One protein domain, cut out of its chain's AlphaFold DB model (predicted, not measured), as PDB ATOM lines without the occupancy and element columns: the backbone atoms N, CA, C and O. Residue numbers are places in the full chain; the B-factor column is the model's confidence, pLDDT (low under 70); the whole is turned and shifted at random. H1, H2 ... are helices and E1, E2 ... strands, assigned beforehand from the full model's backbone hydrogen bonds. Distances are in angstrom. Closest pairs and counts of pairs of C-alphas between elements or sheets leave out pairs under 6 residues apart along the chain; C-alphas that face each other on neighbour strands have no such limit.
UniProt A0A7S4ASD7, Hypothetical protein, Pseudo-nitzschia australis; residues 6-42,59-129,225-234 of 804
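What this domain is: This is residues 6 to 42, 59 to 129 and 225 to 234 of the 804 residues of the protein "Hypothetical protein" of Pseudo-nitzschia australis (UniProt A0A7S4ASD7). A compact body with one long helical arm: a five-stranded sheet, curled like part of a barrel, has the short helices H1 and H2 over one face and curls round H2, while the long helix H3 leaves the body and sticks out with its residues 106 to 129. The printed part has 118 residues, with three named helices and five named strands in the order E1 H1 E2 E3 H2 E4 H3 E5. The mixed sheet runs E2 E3 E1 E5 E4, and the class is mixed, helices and strands. The whole is loose, with a radius of gyration of the C-alphas of 17.2 A, and spans 57 by 35 by 30 A, the arm making the length.

How they stand to each other: The sheet is strongly twisted. Its inner strands E3, residues 60 to 67, and E1, residues 6 to 11, are antiparallel, with N 8 and O 63 2.8 A apart, within hydrogen-bond range. E1 is parallel to E5, residues 228 to 233, with N 11 and O 229 at 2.9 A. E5 is antiparallel to the edge strand E4, residues 90 to 95, with N 93 and O 230 at 2.9 A. The other edge strand, E2, residues 33 to 35, is antiparallel to E3, with N 66 and O 34 at 2.8 A. E3 is staggered, pairing with E1 over residues 60 to 65 and with E2 over 65 to 67. H1, residues 20 to 28, is on the sheet at a height of 8.4 A, over E3 and along the strands, at 8 degrees to E3 on the local plane; their closest C-alphas are those of Ala 20 and Leu 61, 6.1 A apart. H2, residues 74 to 82, is on the same face, and its closest C-alpha pair with E4 is Ser 79 and Val 94, 5.5 A. H1 and H2 are close but not clearly touching, with the C-alphas of Leu 27 and Val 78 7.9 A apart. H3, residues 99 to 129, only grazes the sheet with residues 101 to 105 and is apart from H1 and H2. E1, H1, E2 and E3, H2, E4 are split strand-helix-strand units, two same-way strands with others between them in the sheet, each with a right-handed crossover. In H1, H2 and H3 every O i to N i+4 pair is within hydrogen-bond range.

Where its parts are: E1 begins at C-alpha 6 (65.652, -10.667, 136.143) and is 16.0 A long, as is E5. E3 measures 21.5 A, E4 15.5 A and E2 6.3 A. H1 measures 12.2 A, H2 12.0 A and H3 45.1 A, ending at C-alpha 129 (41.084, 20.513, 112.781).

The domain as a whole: The C-alphas of Ser 71 and Ile 129, the two farthest apart, are 59.8 A from each other. Residues 43 to 58 and 130 to 224 are not printed; the gaps are 18.1 A from C-alpha 42 to 59 and 48.7 A from C-alpha 129 to 225. Of the links that are printed whole, none is long. Confidence is under 70 in residues 14 to 16, 40, 42 and 225 to 234.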
ATOM      1  N   GLU A   6      66.914 -10.397 135.446       92.69
ATOM      2  CA  GLU A   6      65.652 -10.667 136.143       92.69
ATOM      3  C   GLU A   6      64.811  -9.389 136.306       92.69
ATOM      4  O   GLU A   6      65.302  -8.347 136.736       92.69
ATOM      5  N   ARG A   7      63.506  -9.464 136.007       89.75
ATOM      6  CA  ARG A   7      62.561  -8.347 136.214       89.75
ATOM      7  C   ARG A   7      61.860  -8.463 137.565       89.75
ATOM      8  O   ARG A   7      61.079  -9.388 137.803       89.75
ATOM      9  N   ILE A   8      62.108  -7.490 138.434       90.75
ATOM     10  CA  ILE A   8      61.604  -7.426 139.805       90.75
ATOM     11  C   ILE A   8      60.460  -6.406 139.878       90.75
ATOM     12  O   ILE A   8      60.646  -5.230 139.565       90.75
ATOM     13  N   TYR A   9      59.275  -6.838 140.332       88.12
ATOM     14  CA  TYR A   9      58.142  -5.945 140.591       88.12
ATOM     15  C   TYR A   9      57.905  -5.783 142.097       88.12
ATOM     16  O   TYR A   9      57.781  -6.741 142.865       88.12
ATOM     17  N   ILE A  10      57.813  -4.532 142.524       86.75
ATOM     18  CA  ILE A  10      57.725  -4.125 143.923       86.75
ATOM     19  C   ILE A  10      56.373  -3.451 144.104       86.75
ATOM     20  O   ILE A  10      56.220  -2.277 143.793       86.75
ATOM     21  N   GLY A  11      55.368  -4.214 144.530       82.94
ATOM     22  CA  GLY A  11      53.983  -3.762 144.626       82.94
ATOM     23  C   GLY A  11      53.599  -3.284 146.024       82.94
ATOM     24  O   GLY A  11      54.279  -3.531 147.015       82.94
ATOM     25  N   GLY A  12      52.446  -2.625 146.124       77.69
ATOM     26  CA  GLY A  12      51.901  -2.229 147.421       77.69
ATOM     27  C   GLY A  12      52.666  -1.080 148.074       77.69
ATOM     28  O   GLY A  12      52.680  -1.000 149.300       77.69
ATOM     29  N   LEU A  13      53.230  -0.174 147.264       75.62
ATOM     30  CA  LEU A  13      53.835   1.114 147.653       75.62
ATOM     31  C   LEU A  13      52.799   2.120 148.194       75.62
ATOM     32  O   LEU A  13      52.829   3.307 147.896       75.62
ATOM     33  N   ASN A  14      51.827   1.616 148.949       63.72
ATOM     34  CA  ASN A  14      50.671   2.334 149.455       63.72
ATOM     35  C   ASN A  14      50.664   2.578 150.990       63.72
ATOM     36  O   ASN A  14      49.583   2.720 151.562       63.72
ATOM     37  N   PRO A  15      51.814   2.635 151.700       59.31
ATOM     38  CA  PRO A  15      51.948   3.428 152.914       59.31
ATOM     39  C   PRO A  15      52.597   4.794 152.592       59.31
ATOM     40  O   PRO A  15      53.599   4.832 151.878       59.31
ATOM     41  N   PRO A  16      52.134   5.916 153.177       66.56
ATOM     42  CA  PRO A  16      52.609   7.279 152.870       66.56
ATOM     43  C   PRO A  16      54.040   7.598 153.360       66.56
ATOM     44  O   PRO A  16      54.385   8.753 153.571       66.56
ATOM     45  N   ARG A  17      54.869   6.579 153.620       79.88
ATOM     46  CA  ARG A  17      56.210   6.702 154.217       79.88
ATOM     47  C   ARG A  17      57.334   6.127 153.356       79.88
ATOM     48  O   ARG A  17      58.493   6.362 153.679       79.88
ATOM     49  N   LEU A  18      57.021   5.368 152.306       86.56
ATOM     50  CA  LEU A  18      58.001   4.678 151.462       86.56
ATOM     51  C   LEU A  18      57.819   5.097 150.007       86.56
ATOM     52  O   LEU A  18      56.884   4.658 149.342       86.56
ATOM     53  N   SER A  19      58.721   5.953 149.529       88.12
ATOM     54  CA  SER A  19      58.757   6.348 148.123       88.12
ATOM     55  C   SER A  19      59.392   5.248 147.266       88.12
ATOM     56  O   SER A  19      60.213   4.459 147.742       88.12
ATOM     57  N   ALA A  20      59.067   5.217 145.971       87.31
ATOM     58  CA  ALA A  20      59.764   4.350 145.020       87.31
ATOM     59  C   ALA A  20      61.278   4.655 144.980       87.31
ATOM     60  O   ALA A  20      62.091   3.734 144.912       87.31
ATOM     61  N   ARG A  21      61.655   5.936 145.113       89.00
ATOM     62  CA  ARG A  21      63.048   6.407 145.105       89.00
ATOM     63  C   ARG A  21      63.846   5.924 146.321       89.00
ATOM     64  O   ARG A  21      64.991   5.519 146.151       89.00
ATOM     65  N   ASP A  22      63.242   5.864 147.515       90.94
ATOM     66  CA  ASP A  22      63.863   5.227 148.693       90.94
ATOM     67  C   ASP A  22      64.291   3.789 148.370       90.94
ATOM     68  O   ASP A  22      65.427   3.389 148.626       90.94
ATOM     69  N   ILE A  23      63.361   3.011 147.810       91.31
ATOM     70  CA  ILE A  23      63.536   1.581 147.530       91.31
ATOM     71  C   ILE A  23      64.564   1.370 146.426       91.31
ATOM     72  O   ILE A  23      65.424   0.506 146.571       91.31
ATOM     73  N   PHE A  24      64.517   2.184 145.372       92.88
ATOM     74  CA  PHE A  24      65.505   2.154 144.300       92.88
ATOM     75  C   PHE A  24      66.919   2.425 144.832       92.88
ATOM     76  O   PHE A  24      67.790   1.577 144.662       92.88
ATOM     77  N   ARG A  25      67.133   3.515 145.591       93.44
ATOM     78  CA  ARG A  25      68.431   3.808 146.235       93.44
ATOM     79  C   ARG A  25      68.911   2.660 147.127       93.44
ATOM     80  O   ARG A  25      70.092   2.333 147.132       93.44
ATOM     81  N   ARG A  26      68.002   2.034 147.885       93.56
ATOM     82  CA  ARG A  26      68.345   0.948 148.817       93.56
ATOM     83  C   ARG A  26      68.656  -0.381 148.121       93.56
ATOM     84  O   ARG A  26      69.422  -1.178 148.655       93.56
ATOM     85  N   LEU A  27      68.088  -0.622 146.943       94.56
ATOM     86  CA  LEU A  27      68.464  -1.751 146.094       94.56
ATOM     87  C   LEU A  27      69.766  -1.459 145.331       94.56
ATOM     88  O   LEU A  27      70.601  -2.350 145.242       94.56
ATOM     89  N   LYS A  28      69.989  -0.214 144.881       94.88
ATOM     90  CA  LYS A  28      71.245   0.236 144.246       94.88
ATOM     91  C   LYS A  28      72.439   0.228 145.215       94.88
ATOM     92  O   LYS A  28      73.575   0.168 144.771       94.88
ATOM     93  N   SER A  29      72.195   0.209 146.532       95.62
ATOM     94  CA  SER A  29      73.222  -0.015 147.564       95.62
ATOM     95  C   SER A  29      73.512  -1.499 147.861       95.62
ATOM     96  O   SER A  29      73.989  -1.803 148.954       95.62
ATOM     97  N   LEU A  30      73.136  -2.436 146.980       96.50
ATOM     98  CA  LEU A  30      73.535  -3.842 147.077       96.50
ATOM     99  C   LEU A  30      74.668  -4.140 146.093       96.50
ATOM    100  O   LEU A  30      74.413  -4.374 144.919       96.50
ATOM    101  N   ASP A  31      75.899  -4.247 146.588       97.00
ATOM    102  CA  ASP A  31      77.091  -4.480 145.753       97.00
ATOM    103  C   ASP A  31      77.041  -5.777 144.923       97.00
ATOM    104  O   ASP A  31      77.774  -5.917 143.946       97.00
ATOM    105  N   GLN A  32      76.173  -6.719 145.306       97.00
ATOM    106  CA  GLN A  32      75.955  -8.017 144.658       97.00
ATOM    107  C   GLN A  32      74.976  -7.964 143.470       97.00
ATOM    108  O   GLN A  32      74.846  -8.949 142.740       97.00
ATOM    109  N   ILE A  33      74.254  -6.852 143.290       97.00
ATOM    110  CA  ILE A  33      73.219  -6.701 142.263       97.00
ATOM    111  C   ILE A  33      73.494  -5.449 141.445       97.00
ATOM    112  O   ILE A  33      73.520  -4.337 141.964       97.00
ATOM    113  N   GLU A  34      73.607  -5.631 140.140       96.75
ATOM    114  CA  GLU A  34      73.625  -4.529 139.197       96.75
ATOM    115  C   GLU A  34      72.197  -4.212 138.761       96.75
ATOM    116  O   GLU A  34      71.447  -5.095 138.339       96.75
ATOM    117  N   ILE A  35      71.792  -2.956 138.910       95.50
ATOM    118  CA  ILE A  35      70.469  -2.492 138.504       95.50
ATOM    119  C   ILE A  35      70.627  -1.732 137.201       95.50
ATOM    120  O   ILE A  35      71.374  -0.761 137.139       95.50
ATOM    121  N   GLU A  36      69.902  -2.177 136.181       94.44
ATOM    122  CA  GLU A  36      69.793  -1.462 134.914       94.44
ATOM    123  C   GLU A  36      69.061  -0.145 135.193       94.44
ATOM    124  O   GLU A  36      67.914  -0.157 135.663       94.44
ATOM    125  N   ASP A  37      69.749   0.981 134.988       85.81
ATOM    126  CA  ASP A  37      69.192   2.296 135.283       85.81
ATOM    127  C   ASP A  37      67.940   2.523 134.427       85.81
ATOM    128  O   ASP A  37      67.937   2.400 133.206       85.81
ATOM    129  N   ASN A  38      66.824   2.763 135.112       77.12
ATOM    130  CA  ASN A  38      65.513   2.892 134.501       77.12
ATOM    131  C   ASN A  38      65.223   4.387 134.374       77.12
ATOM    132  O   ASN A  38      64.861   5.003 135.375       77.12
ATOM    133  N   ASP A  39      65.350   4.947 133.166       76.94
ATOM    134  CA  ASP A  39      65.261   6.394 132.883       76.94
ATOM    135  C   ASP A  39      64.020   7.088 133.476       76.94
ATOM    136  O   ASP A  39      64.027   8.280 133.777       76.94
ATOM    137  N   ASN A  40      62.950   6.324 133.712       67.69
ATOM    138  CA  ASN A  40      61.727   6.765 134.390       67.69
ATOM    139  C   ASN A  40      61.922   7.172 135.869       67.69
ATOM    140  O   ASN A  40      60.993   7.692 136.485       67.69
ATOM    141  N   ILE A  41      63.085   6.882 136.457       73.06
ATOM    142  CA  ILE A  41      63.503   7.266 137.812       73.06
ATOM    143  C   ILE A  41      64.787   8.108 137.742       73.06
ATOM    144  O   ILE A  41      65.549   8.137 138.706       73.06
ATOM    145  N   ASN A  42      65.049   8.779 136.613       65.44
ATOM    146  CA  ASN A  42      66.167   9.711 136.541       65.44
ATOM    147  C   ASN A  42      66.046  10.748 137.660       65.44
ATOM    148  O   ASN A  42      64.967  11.300 137.905       65.44
ATOM    149  N   PRO A  59      51.467   2.297 141.681       75.19
ATOM    150  CA  PRO A  59      51.350   1.502 142.910       75.19
ATOM    151  C   PRO A  59      52.374   0.352 142.987       75.19
ATOM    152  O   PRO A  59      52.362  -0.436 143.942       75.19
ATOM    153  N   TYR A  60      53.228   0.246 141.967       81.56
ATOM    154  CA  TYR A  60      54.360  -0.652 141.866       81.56
ATOM    155  C   TYR A  60      55.582   0.060 141.271       81.56
ATOM    156  O   TYR A  60      55.454   0.936 140.419       81.56
ATOM    157  N   LEU A  61      56.763  -0.383 141.689       87.44
ATOM    158  CA  LEU A  61      58.062  -0.049 141.112       87.44
ATOM    159  C   LEU A  61      58.561  -1.266 140.316       87.44
ATOM    160  O   LEU A  61      58.465  -2.397 140.796       87.44
ATOM    161  N   HIS A  62      59.046  -1.044 139.095       88.69
ATOM    162  CA  HIS A  62      59.650  -2.062 138.231       88.69
ATOM    163  C   HIS A  62      61.149  -1.796 138.088       88.69
ATOM    164  O   HIS A  62      61.546  -0.663 137.813       88.69
ATOM    165  N   ILE A  63      61.954  -2.843 138.258       91.75
ATOM    166  CA  ILE A  63      63.414  -2.794 138.190       91.75
ATOM    167  C   ILE A  63      63.897  -4.021 137.410       91.75
ATOM    168  O   ILE A  63      63.471  -5.136 137.720       91.75
ATOM    169  N   THR A  64      64.793  -3.839 136.439       93.75
ATOM    170  CA  THR A  64      65.585  -4.950 135.888       93.75
ATOM    171  C   THR A  64      66.879  -5.055 136.690       93.75
ATOM    172  O   THR A  64      67.564  -4.057 136.903       93.75
ATOM    173  N   ALA A  65      67.195  -6.255 137.163       96.00
ATOM    174  CA  ALA A  65      68.343  -6.526 138.012       96.00
ATOM    175  C   ALA A  65      69.158  -7.699 137.458       96.00
ATOM    176  O   ALA A  65      68.599  -8.693 136.989       96.00
ATOM    177  N   VAL A  66      70.476  -7.590 137.547       96.25
ATOM    178  CA  VAL A  66      71.448  -8.608 137.149       96.25
ATOM    179  C   VAL A  66      72.239  -9.001 138.388       96.25
ATOM    180  O   VAL A  66      72.701  -8.143 139.139       96.25
ATOM    181  N   SER A  67      72.373 -10.299 138.641       96.81
ATOM    182  CA  SER A  67      73.253 -10.769 139.713       96.81
ATOM    183  C   SER A  67      74.705 -10.684 139.263       96.81
ATOM    184  O   SER A  67      75.026 -11.130 138.161       96.81
ATOM    185  N   ARG A  68      75.587 -10.183 140.133       96.25
ATOM    186  CA  ARG A  68      77.043 -10.283 139.940       96.25
ATOM    187  C   ARG A  68      77.609 -11.650 140.341       96.25
ATOM    188  O   ARG A  68      78.794 -11.900 140.144       96.25
ATOM    189  N   HIS A  69      76.786 -12.527 140.915       95.50
ATOM    190  CA  HIS A  69      77.171 -13.877 141.310       95.50
ATOM    191  C   HIS A  69      76.478 -14.917 140.425       95.50
ATOM    192  O   HIS A  69      75.268 -15.111 140.531       95.50
ATOM    193  N   ASP A  70      77.257 -15.651 139.626       92.94
ATOM    194  CA  ASP A  70      76.774 -16.722 138.733       92.94
ATOM    195  C   ASP A  70      75.949 -17.814 139.455       92.94
ATOM    196  O   ASP A  70      75.124 -18.484 138.836       92.94
ATOM    197  N   SER A  71      76.151 -18.003 140.764       93.94
ATOM    198  CA  SER A  71      75.481 -19.026 141.580       93.94
ATOM    199  C   SER A  71      74.126 -18.610 142.165       93.94
ATOM    200  O   SER A  71      73.338 -19.476 142.552       93.94
ATOM    201  N   ASP A  72      73.837 -17.311 142.259       95.62
ATOM    202  CA  ASP A  72      72.662 -16.776 142.947       95.62
ATOM    203  C   ASP A  72      71.876 -15.853 142.013       95.62
ATOM    204  O   ASP A  72      72.407 -14.896 141.461       95.62
ATOM    205  N   SER A  73      70.575 -16.099 141.867       95.25
ATOM    206  CA  SER A  73      69.691 -15.203 141.109       95.25
ATOM    207  C   SER A  73      69.537 -13.854 141.835       95.25
ATOM    208  O   SER A  73      69.580 -13.810 143.069       95.25
ATOM    209  N   ALA A  74      69.330 -12.748 141.114       95.50
ATOM    210  CA  ALA A  74      69.206 -11.416 141.725       95.50
ATOM    211  C   ALA A  74      68.069 -11.379 142.768       95.50
ATOM    212  O   ALA A  74      68.216 -10.857 143.874       95.50
ATOM    213  N   LEU A  75      66.955 -12.047 142.471       93.75
ATOM    214  CA  LEU A  75      65.865 -12.317 143.403       93.75
ATOM    215  C   LEU A  75      66.288 -13.142 144.626       93.75
ATOM    216  O   LEU A  75      65.765 -12.905 145.713       93.75
ATOM    217  N   SER A  76      67.192 -14.115 144.484       95.19
ATOM    218  CA  SER A  76      67.745 -14.859 145.627       95.19
ATOM    219  C   SER A  76      68.388 -13.893 146.622       95.19
ATOM    220  O   SER A  76      68.039 -13.908 147.802       95.19
ATOM    221  N   ILE A  77      69.222 -12.975 146.128       96.19
ATOM    222  CA  ILE A  77      69.920 -11.959 146.927       96.19
ATOM    223  C   ILE A  77      68.920 -10.977 147.565       96.19
ATOM    224  O   ILE A  77      68.876 -10.855 148.792       96.19
ATOM    225  N   VAL A  78      68.027 -10.357 146.776       95.50
ATOM    226  CA  VAL A  78      66.975  -9.450 147.298       95.50
ATOM    227  C   VAL A  78      66.100 -10.154 148.340       95.50
ATOM    228  O   VAL A  78      65.743  -9.561 149.359       95.50
ATOM    229  N   SER A  79      65.756 -11.425 148.122       94.00
ATOM    230  CA  SER A  79      64.947 -12.197 149.066       94.00
ATOM    231  C   SER A  79      65.716 -12.540 150.340       94.00
ATOM    232  O   SER A  79      65.140 -12.415 151.415       94.00
ATOM    233  N   LYS A  80      66.991 -12.945 150.261       95.69
ATOM    234  CA  LYS A  80      67.829 -13.205 151.445       95.69
ATOM    235  C   LYS A  80      67.945 -11.957 152.325       95.69
ATOM    236  O   LYS A  80      67.863 -12.067 153.543       95.69
ATOM    237  N   GLN A  81      68.086 -10.780 151.712       95.38
ATOM    238  CA  GLN A  81      68.413  -9.546 152.429       95.38
ATOM    239  C   GLN A  81      67.204  -8.700 152.855       95.38
ATOM    240  O   GLN A  81      67.278  -8.017 153.875       95.38
ATOM    241  N   TYR A  82      66.087  -8.741 152.116       94.38
ATOM    242  CA  TYR A  82      64.916  -7.891 152.379       94.38
ATOM    243  C   TYR A  82      63.621  -8.643 152.710       94.38
ATOM    244  O   TYR A  82      62.648  -8.010 153.129       94.38
ATOM    245  N   HIS A  83      63.555  -9.972 152.583       93.19
ATOM    246  CA  HIS A  83      62.348 -10.704 152.974       93.19
ATOM    247  C   HIS A  83      62.122 -10.626 154.497       93.19
ATOM    248  O   HIS A  83      63.013 -10.887 155.297       93.19
ATOM    249  N   ASN A  84      60.900 -10.277 154.902       91.19
ATOM    250  CA  ASN A  84      60.462 -10.033 156.281       91.19
ATOM    251  C   ASN A  84      61.092  -8.833 157.018       91.19
ATOM    252  O   ASN A  84      60.707  -8.590 158.168       91.19
ATOM    253  N   VAL A  85      61.961  -8.040 156.382       93.19
ATOM    254  CA  VAL A  85      62.566  -6.845 156.996       93.19
ATOM    255  C   VAL A  85      61.507  -5.764 157.246       93.19
ATOM    256  O   VAL A  85      60.675  -5.472 156.387       93.19
ATOM    257  N   LYS A  86      61.532  -5.149 158.435       92.19
ATOM    258  CA  LYS A  86      60.712  -3.969 158.754       92.19
ATOM    259  C   LYS A  86      61.450  -2.701 158.328       92.19
ATOM    260  O   LYS A  86      62.529  -2.430 158.842       92.19
ATOM    261  N   TRP A  87      60.850  -1.895 157.459       90.19
ATOM    262  CA  TRP A  87      61.419  -0.631 156.987       90.19
ATOM    263  C   TRP A  87      60.356   0.473 156.955       90.19
ATOM    264  O   TRP A  87      59.237   0.241 156.508       90.19
ATOM    265  N   LYS A  88      60.674   1.652 157.516       89.25
ATOM    266  CA  LYS A  88      59.766   2.811 157.699       89.25
ATOM    267  C   LYS A  88      58.343   2.453 158.206       89.25
ATOM    268  O   LYS A  88      57.359   3.097 157.851       89.25
ATOM    269  N   GLY A  89      58.237   1.437 159.072       87.38
ATOM    270  CA  GLY A  89      56.974   0.949 159.660       87.38
ATOM    271  C   GLY A  89      56.253  -0.155 158.868       87.38
ATOM    272  O   GLY A  89      55.186  -0.610 159.277       87.38
ATOM    273  N   CYS A  90      56.823  -0.618 157.758       86.06
ATOM    274  CA  CYS A  90      56.215  -1.592 156.856       86.06
ATOM    275  C   CYS A  90      57.058  -2.866 156.785       86.06
ATOM    276  O   CYS A  90      58.282  -2.796 156.701       86.06
ATOM    277  N   LYS A  91      56.426  -4.043 156.804       86.94
ATOM    278  CA  LYS A  91      57.135  -5.315 156.617       86.94
ATOM    279  C   LYS A  91      57.242  -5.623 155.126       86.94
ATOM    280  O   LYS A  91      56.211  -5.800 154.475       86.94
ATOM    281  N   LEU A  92      58.465  -5.703 154.613       87.19
ATOM    282  CA  LEU A  92      58.768  -6.163 153.263       87.19
ATOM    283  C   LEU A  92      58.530  -7.673 153.165       87.19
ATOM    284  O   LEU A  92      58.987  -8.441 154.009       87.19
ATOM    285  N   VAL A  93      57.833  -8.115 152.126       86.50
ATOM    286  CA  VAL A  93      57.637  -9.535 151.808       86.50
ATOM    287  C   VAL A  93      58.038  -9.742 150.359       86.50
ATOM    288  O   VAL A  93      57.267  -9.401 149.469       86.50
ATOM    289  N   VAL A  94      59.239 -10.269 150.123       89.06
ATOM    290  CA  VAL A  94      59.745 -10.593 148.780       89.06
ATOM    291  C   VAL A  94      59.238 -11.986 148.394       89.06
ATOM    292  O   VAL A  94      59.682 -12.976 148.966       89.06
ATOM    293  N   GLU A  95      58.284 -12.080 147.468       85.25
ATOM    294  CA  GLU A  95      57.774 -13.348 146.918       85.25
ATOM    295  C   GLU A  95      58.089 -13.458 145.424       85.25
ATOM    296  O   GLU A  95      58.171 -12.451 144.727       85.25
ATOM    297  N   LYS A  96      58.152 -14.681 144.884       87.12
ATOM    298  CA  LYS A  96      58.063 -14.887 143.428       87.12
ATOM    299  C   LYS A  96      56.662 -14.480 142.955       87.12
ATOM    300  O   LYS A  96      55.666 -14.999 143.465       87.12
ATOM    301  N   ALA A  97      56.561 -13.536 142.015       82.19
ATOM    302  CA  ALA A  97      55.273 -13.158 141.446       82.19
ATOM    303  C   ALA A  97      54.667 -14.350 140.714       82.19
ATOM    304  O   ALA A  97      55.311 -15.052 139.936       82.19
ATOM    305  N   LYS A  98      53.389 -14.545 141.008       85.94
ATOM    306  CA  LYS A  98      52.569 -15.652 140.533       85.94
ATOM    307  C   LYS A  98      52.169 -15.358 139.079       85.94
ATOM    308  O   LYS A  98      51.975 -14.185 138.761       85.94
ATOM    309  N   PRO A  99      52.000 -16.365 138.206       82.56
ATOM    310  CA  PRO A  99      51.760 -16.143 136.773       82.56
ATOM    311  C   PRO A  99      50.569 -15.209 136.484       82.56
ATOM    312  O   PRO A  99      50.703 -14.287 135.688       82.56
ATOM    313  N   HIS A 100      49.469 -15.321 137.238       83.00
ATOM    314  CA  HIS A 100      48.305 -14.422 137.129       83.00
ATOM    315  C   HIS A 100      48.600 -12.933 137.417       83.00
ATOM    316  O   HIS A 100      47.801 -12.061 137.088       83.00
ATOM    317  N   PHE A 101      49.701 -12.618 138.107       82.81
ATOM    318  CA  PHE A 101      50.131 -11.238 138.346       82.81
ATOM    319  C   PHE A 101      50.893 -10.681 137.140       82.81
ATOM    320  O   PHE A 101      50.746  -9.501 136.841       82.81
ATOM    321  N   LEU A 102      51.644 -11.530 136.428       82.56
ATOM    322  CA  LEU A 102      52.310 -11.170 135.175       82.56
ATOM    323  C   LEU A 102      51.274 -10.930 134.076       82.56
ATOM    324  O   LEU A 102      51.228  -9.833 133.536       82.56
ATOM    325  N   GLU A 103      50.348 -11.872 133.876       87.06
ATOM    326  CA  GLU A 103      49.217 -11.735 132.944       87.06
ATOM    327  C   GLU A 103      48.433 -10.430 133.179       87.06
ATOM    328  O   GLU A 103      48.138  -9.680 132.246       87.06
ATOM    329  N   ARG A 104      48.159 -10.101 134.449       88.38
ATOM    330  CA  ARG A 104      47.492  -8.849 134.827       88.38
ATOM    331  C   ARG A 104      48.335  -7.602 134.542       88.38
ATOM    332  O   ARG A 104      47.763  -6.587 134.154       88.38
ATOM    333  N   LEU A 105      49.650  -7.647 134.756       84.06
ATOM    334  CA  LEU A 105      50.558  -6.534 134.448       84.06
ATOM    335  C   LEU A 105      50.724  -6.324 132.941       84.06
ATOM    336  O   LEU A 105      50.813  -5.182 132.498       84.06
ATOM    337  N   ASP A 106      50.755  -7.401 132.158       86.44
ATOM    338  CA  ASP A 106      50.831  -7.334 130.700       86.44
ATOM    339  C   ASP A 106      49.526  -6.771 130.113       86.44
ATOM    340  O   ASP A 106      49.572  -5.908 129.238       86.44
ATOM    341  N   GLU A 107      48.363  -7.157 130.653       91.25
ATOM    342  CA  GLU A 107      47.079  -6.539 130.298       91.25
ATOM    343  C   GLU A 107      46.990  -5.069 130.757       91.25
ATOM    344  O   GLU A 107      46.520  -4.227 129.995       91.25
ATOM    345  N   GLU A 108      47.507  -4.707 131.939       85.81
ATOM    346  CA  GLU A 108      47.587  -3.299 132.363       85.81
ATOM    347  C   GLU A 108      48.498  -2.477 131.432       85.81
ATOM    348  O   GLU A 108      48.130  -1.373 131.027       85.81
ATOM    349  N   ARG A 109      49.660  -3.013 131.026       84.81
ATOM    350  CA  ARG A 109      50.547  -2.366 130.042       84.81
ATOM    351  C   ARG A 109      49.865  -2.215 128.681       84.81
ATOM    352  O   ARG A 109      49.911  -1.126 128.114       84.81
ATOM    353  N   ARG A 110      49.153  -3.242 128.204       90.62
ATOM    354  CA  ARG A 110      48.350  -3.195 126.969       90.62
ATOM    355  C   ARG A 110      47.250  -2.130 127.041       90.62
ATOM    356  O   ARG A 110      47.011  -1.424 126.063       90.62
ATOM    357  N   GLN A 111      46.601  -1.965 128.194       90.00
ATOM    358  CA  GLN A 111      45.612  -0.905 128.421       90.00
ATOM    359  C   GLN A 111      46.250   0.489 128.438       90.00
ATOM    360  O   GLN A 111      45.734   1.392 127.783       90.00
ATOM    361  N   ARG A 112      47.400   0.668 129.104       83.44
ATOM    362  CA  ARG A 112      48.151   1.938 129.076       83.44
ATOM    363  C   ARG A 112      48.594   2.303 127.657       83.44
ATOM    364  O   ARG A 112      48.376   3.434 127.246       83.44
ATOM    365  N   GLN A 113      49.123   1.353 126.883       90.50
ATOM    366  CA  GLN A 113      49.487   1.565 125.475       90.50
ATOM    367  C   GLN A 113      48.279   1.957 124.613       90.50
ATOM    368  O   GLN A 113      48.375   2.888 123.820       90.50
ATOM    369  N   ARG A 114      47.117   1.311 124.804       93.38
ATOM    370  CA  ARG A 114      45.863   1.712 124.138       93.38
ATOM    371  C   ARG A 114      45.439   3.137 124.505       93.38
ATOM    372  O   ARG A 114      44.987   3.855 123.625       93.38
ATOM    373  N   LEU A 115      45.595   3.553 125.764       89.75
ATOM    374  CA  LEU A 115      45.282   4.919 126.204       89.75
ATOM    375  C   LEU A 115      46.268   5.958 125.655       89.75
ATOM    376  O   LEU A 115      45.827   7.024 125.239       89.75
ATOM    377  N   VAL A 116      47.569   5.652 125.610       90.25
ATOM    378  CA  VAL A 116      48.579   6.523 124.983       90.25
ATOM    379  C   VAL A 116      48.279   6.676 123.495       90.25
ATOM    380  O   VAL A 116      48.102   7.800 123.046       90.25
ATOM    381  N   LYS A 117      48.082   5.569 122.766       95.25
ATOM    382  CA  LYS A 117      47.726   5.600 121.340       95.25
ATOM    383  C   LYS A 117      46.398   6.323 121.080       95.25
ATOM    384  O   LYS A 117      46.274   7.030 120.092       95.25
ATOM    385  N   ALA A 118      45.407   6.187 121.962       94.06
ATOM    386  CA  ALA A 118      44.154   6.938 121.857       94.06
ATOM    387  C   ALA A 118      44.340   8.445 122.121       94.06
ATOM    388  O   ALA A 118      43.678   9.250 121.477       94.06
ATOM    389  N   LYS A 119      45.239   8.833 123.037       93.00
ATOM    390  CA  LYS A 119      45.581  10.240 123.297       93.00
ATOM    391  C   LYS A 119      46.389  10.851 122.147       93.00
ATOM    392  O   LYS A 119      46.143  11.991 121.785       93.00
ATOM    393  N   GLU A 120      47.317  10.092 121.577       94.31
ATOM    394  CA  GLU A 120      48.112  10.462 120.401       94.31
ATOM    395  C   GLU A 120      47.220  10.640 119.163       94.31
ATOM    396  O   GLU A 120      47.304  11.662 118.492       94.31
ATOM    397  N   LEU A 121      46.282   9.713 118.929       95.06
ATOM    398  CA  LEU A 121      45.254   9.858 117.893       95.06
ATOM    399  C   LEU A 121      44.354  11.081 118.130       95.06
ATOM    400  O   LEU A 121      44.026  11.764 117.168       95.06
ATOM    401  N   ALA A 122      43.975  11.371 119.381       93.19
ATOM    402  CA  ALA A 122      43.180  12.556 119.707       93.19
ATOM    403  C   ALA A 122      43.949  13.864 119.435       93.19
ATOM    404  O   ALA A 122      43.406  14.760 118.795       93.19
ATOM    405  N   ALA A 123      45.222  13.942 119.837       92.06
ATOM    406  CA  ALA A 123      46.080  15.092 119.548       92.06
ATOM    407  C   ALA A 123      46.245  15.304 118.032       92.06
ATOM    408  O   ALA A 123      45.994  16.396 117.533       92.06
ATOM    409  N   ALA A 124      46.532  14.236 117.279       93.94
ATOM    410  CA  ALA A 124      46.639  14.303 115.823       93.94
ATOM    411  C   ALA A 124      45.326  14.734 115.134       93.94
ATOM    412  O   ALA A 124      45.366  15.363 114.076       93.94
ATOM    413  N   THR A 125      44.154  14.420 115.706       93.75
ATOM    414  CA  THR A 125      42.875  14.941 115.190       93.75
ATOM    415  C   THR A 125      42.643  16.412 115.520       93.75
ATOM    416  O   THR A 125      42.059  17.107 114.691       93.75
ATOM    417  N   ASP A 126      43.107  16.901 116.671       90.06
ATOM    418  CA  ASP A 126      42.985  18.317 117.036       90.06
ATOM    419  C   ASP A 126      43.866  19.188 116.111       90.06
ATOM    420  O   ASP A 126      43.363  20.139 115.505       90.06
ATOM    421  N   ASP A 127      45.118  18.778 115.861       88.94
ATOM    422  CA  ASP A 127      46.040  19.441 114.917       88.94
ATOM    423  C   ASP A 127      45.473  19.498 113.479       88.94
ATOM    424  O   ASP A 127      45.624  20.488 112.754       88.94
ATOM    425  N   ALA A 128      44.778  18.439 113.041       89.94
ATOM    426  CA  ALA A 128      44.137  18.382 111.724       89.94
ATOM    427  C   ALA A 128      42.898  19.297 111.605       89.94
ATOM    428  O   ALA A 128      42.547  19.737 110.502       89.94
ATOM    429  N   ILE A 129      42.231  19.597 112.725       89.12
ATOM    430  CA  ILE A 129      41.084  20.513 112.781       89.12
ATOM    431  C   ILE A 129      41.552  21.973 112.791       89.12
ATOM    432  O   ILE A 129      40.928  22.803 112.126       89.12
ATOM    433  N   ARG A 225      58.976 -17.439 137.221       45.19
ATOM    434  CA  ARG A 225      59.509 -16.648 138.353       45.19
ATOM    435  C   ARG A 225      59.548 -15.139 138.088       45.19
ATOM    436  O   ARG A 225      60.617 -14.563 137.959       45.19
ATOM    437  N   ALA A 226      58.378 -14.504 138.068       40.16
ATOM    438  CA  ALA A 226      58.241 -13.083 138.419       40.16
ATOM    439  C   ALA A 226      58.725 -12.787 139.868       40.16
ATOM    440  O   ALA A 226      58.990 -13.718 140.633       40.16
ATOM    441  N   VAL A 227      58.675 -11.527 140.324       49.25
ATOM    442  CA  VAL A 227      58.813 -11.123 141.749       49.25
ATOM    443  C   VAL A 227      57.697 -10.157 142.130       49.25
ATOM    444  O   VAL A 227      57.367  -9.289 141.334       49.25
ATOM    445  N   HIS A 228      57.104 -10.313 143.313       44.88
ATOM    446  CA  HIS A 228      56.135  -9.395 143.911       44.88
ATOM    447  C   HIS A 228      56.588  -9.101 145.343       44.88
ATOM    448  O   HIS A 228      56.384  -9.923 146.238       44.88
ATOM    449  N   ILE A 229      57.179  -7.928 145.570       59.34
ATOM    450  CA  ILE A 229      57.366  -7.428 146.939       59.34
ATOM    451  C   ILE A 229      56.034  -6.856 147.434       59.34
ATOM    452  O   ILE A 229      55.388  -6.129 146.687       59.34
ATOM    453  N   ARG A 230      55.610  -7.171 148.663       50.91
ATOM    454  CA  ARG A 230      54.460  -6.527 149.329       50.91
ATOM    455  C   ARG A 230      54.878  -5.837 150.617       50.91
ATOM    456  O   ARG A 230      55.701  -6.364 151.360       50.91
ATOM    457  N   PHE A 231      54.214  -4.728 150.919       49.59
ATOM    458  CA  PHE A 231      54.301  -4.039 152.201       49.59
ATOM    459  C   PHE A 231      53.102  -4.451 153.049       49.59
ATOM    460  O   PHE A 231      51.957  -4.143 152.717       49.59
ATOM    461  N   LEU A 232      53.349  -5.158 154.150       47.22
ATOM    462  CA  LEU A 232      52.335  -5.347 155.183       47.22
ATOM    463  C   LEU A 232      52.448  -4.190 156.177       47.22
ATOM    464  O   LEU A 232      53.522  -3.955 156.740       47.22
ATOM    465  N   ALA A 233      51.342  -3.478 156.398       41.81
ATOM    466  CA  ALA A 233      51.230  -2.559 157.521       41.81
ATOM    467  C   ALA A 233      51.455  -3.352 158.815       41.81
ATOM    468  O   ALA A 233      50.860  -4.416 159.005       41.81
ATOM    469  N   ALA A 234      52.343  -2.867 159.682       41.97
ATOM    470  CA  ALA A 234      52.549  -3.496 160.974       41.97
ATOM    471  C   ALA A 234      51.294  -3.292 161.836       41.97
ATOM    472  O   ALA A 234      51.001  -2.173 162.244       41.97
TER     473      ALA A 234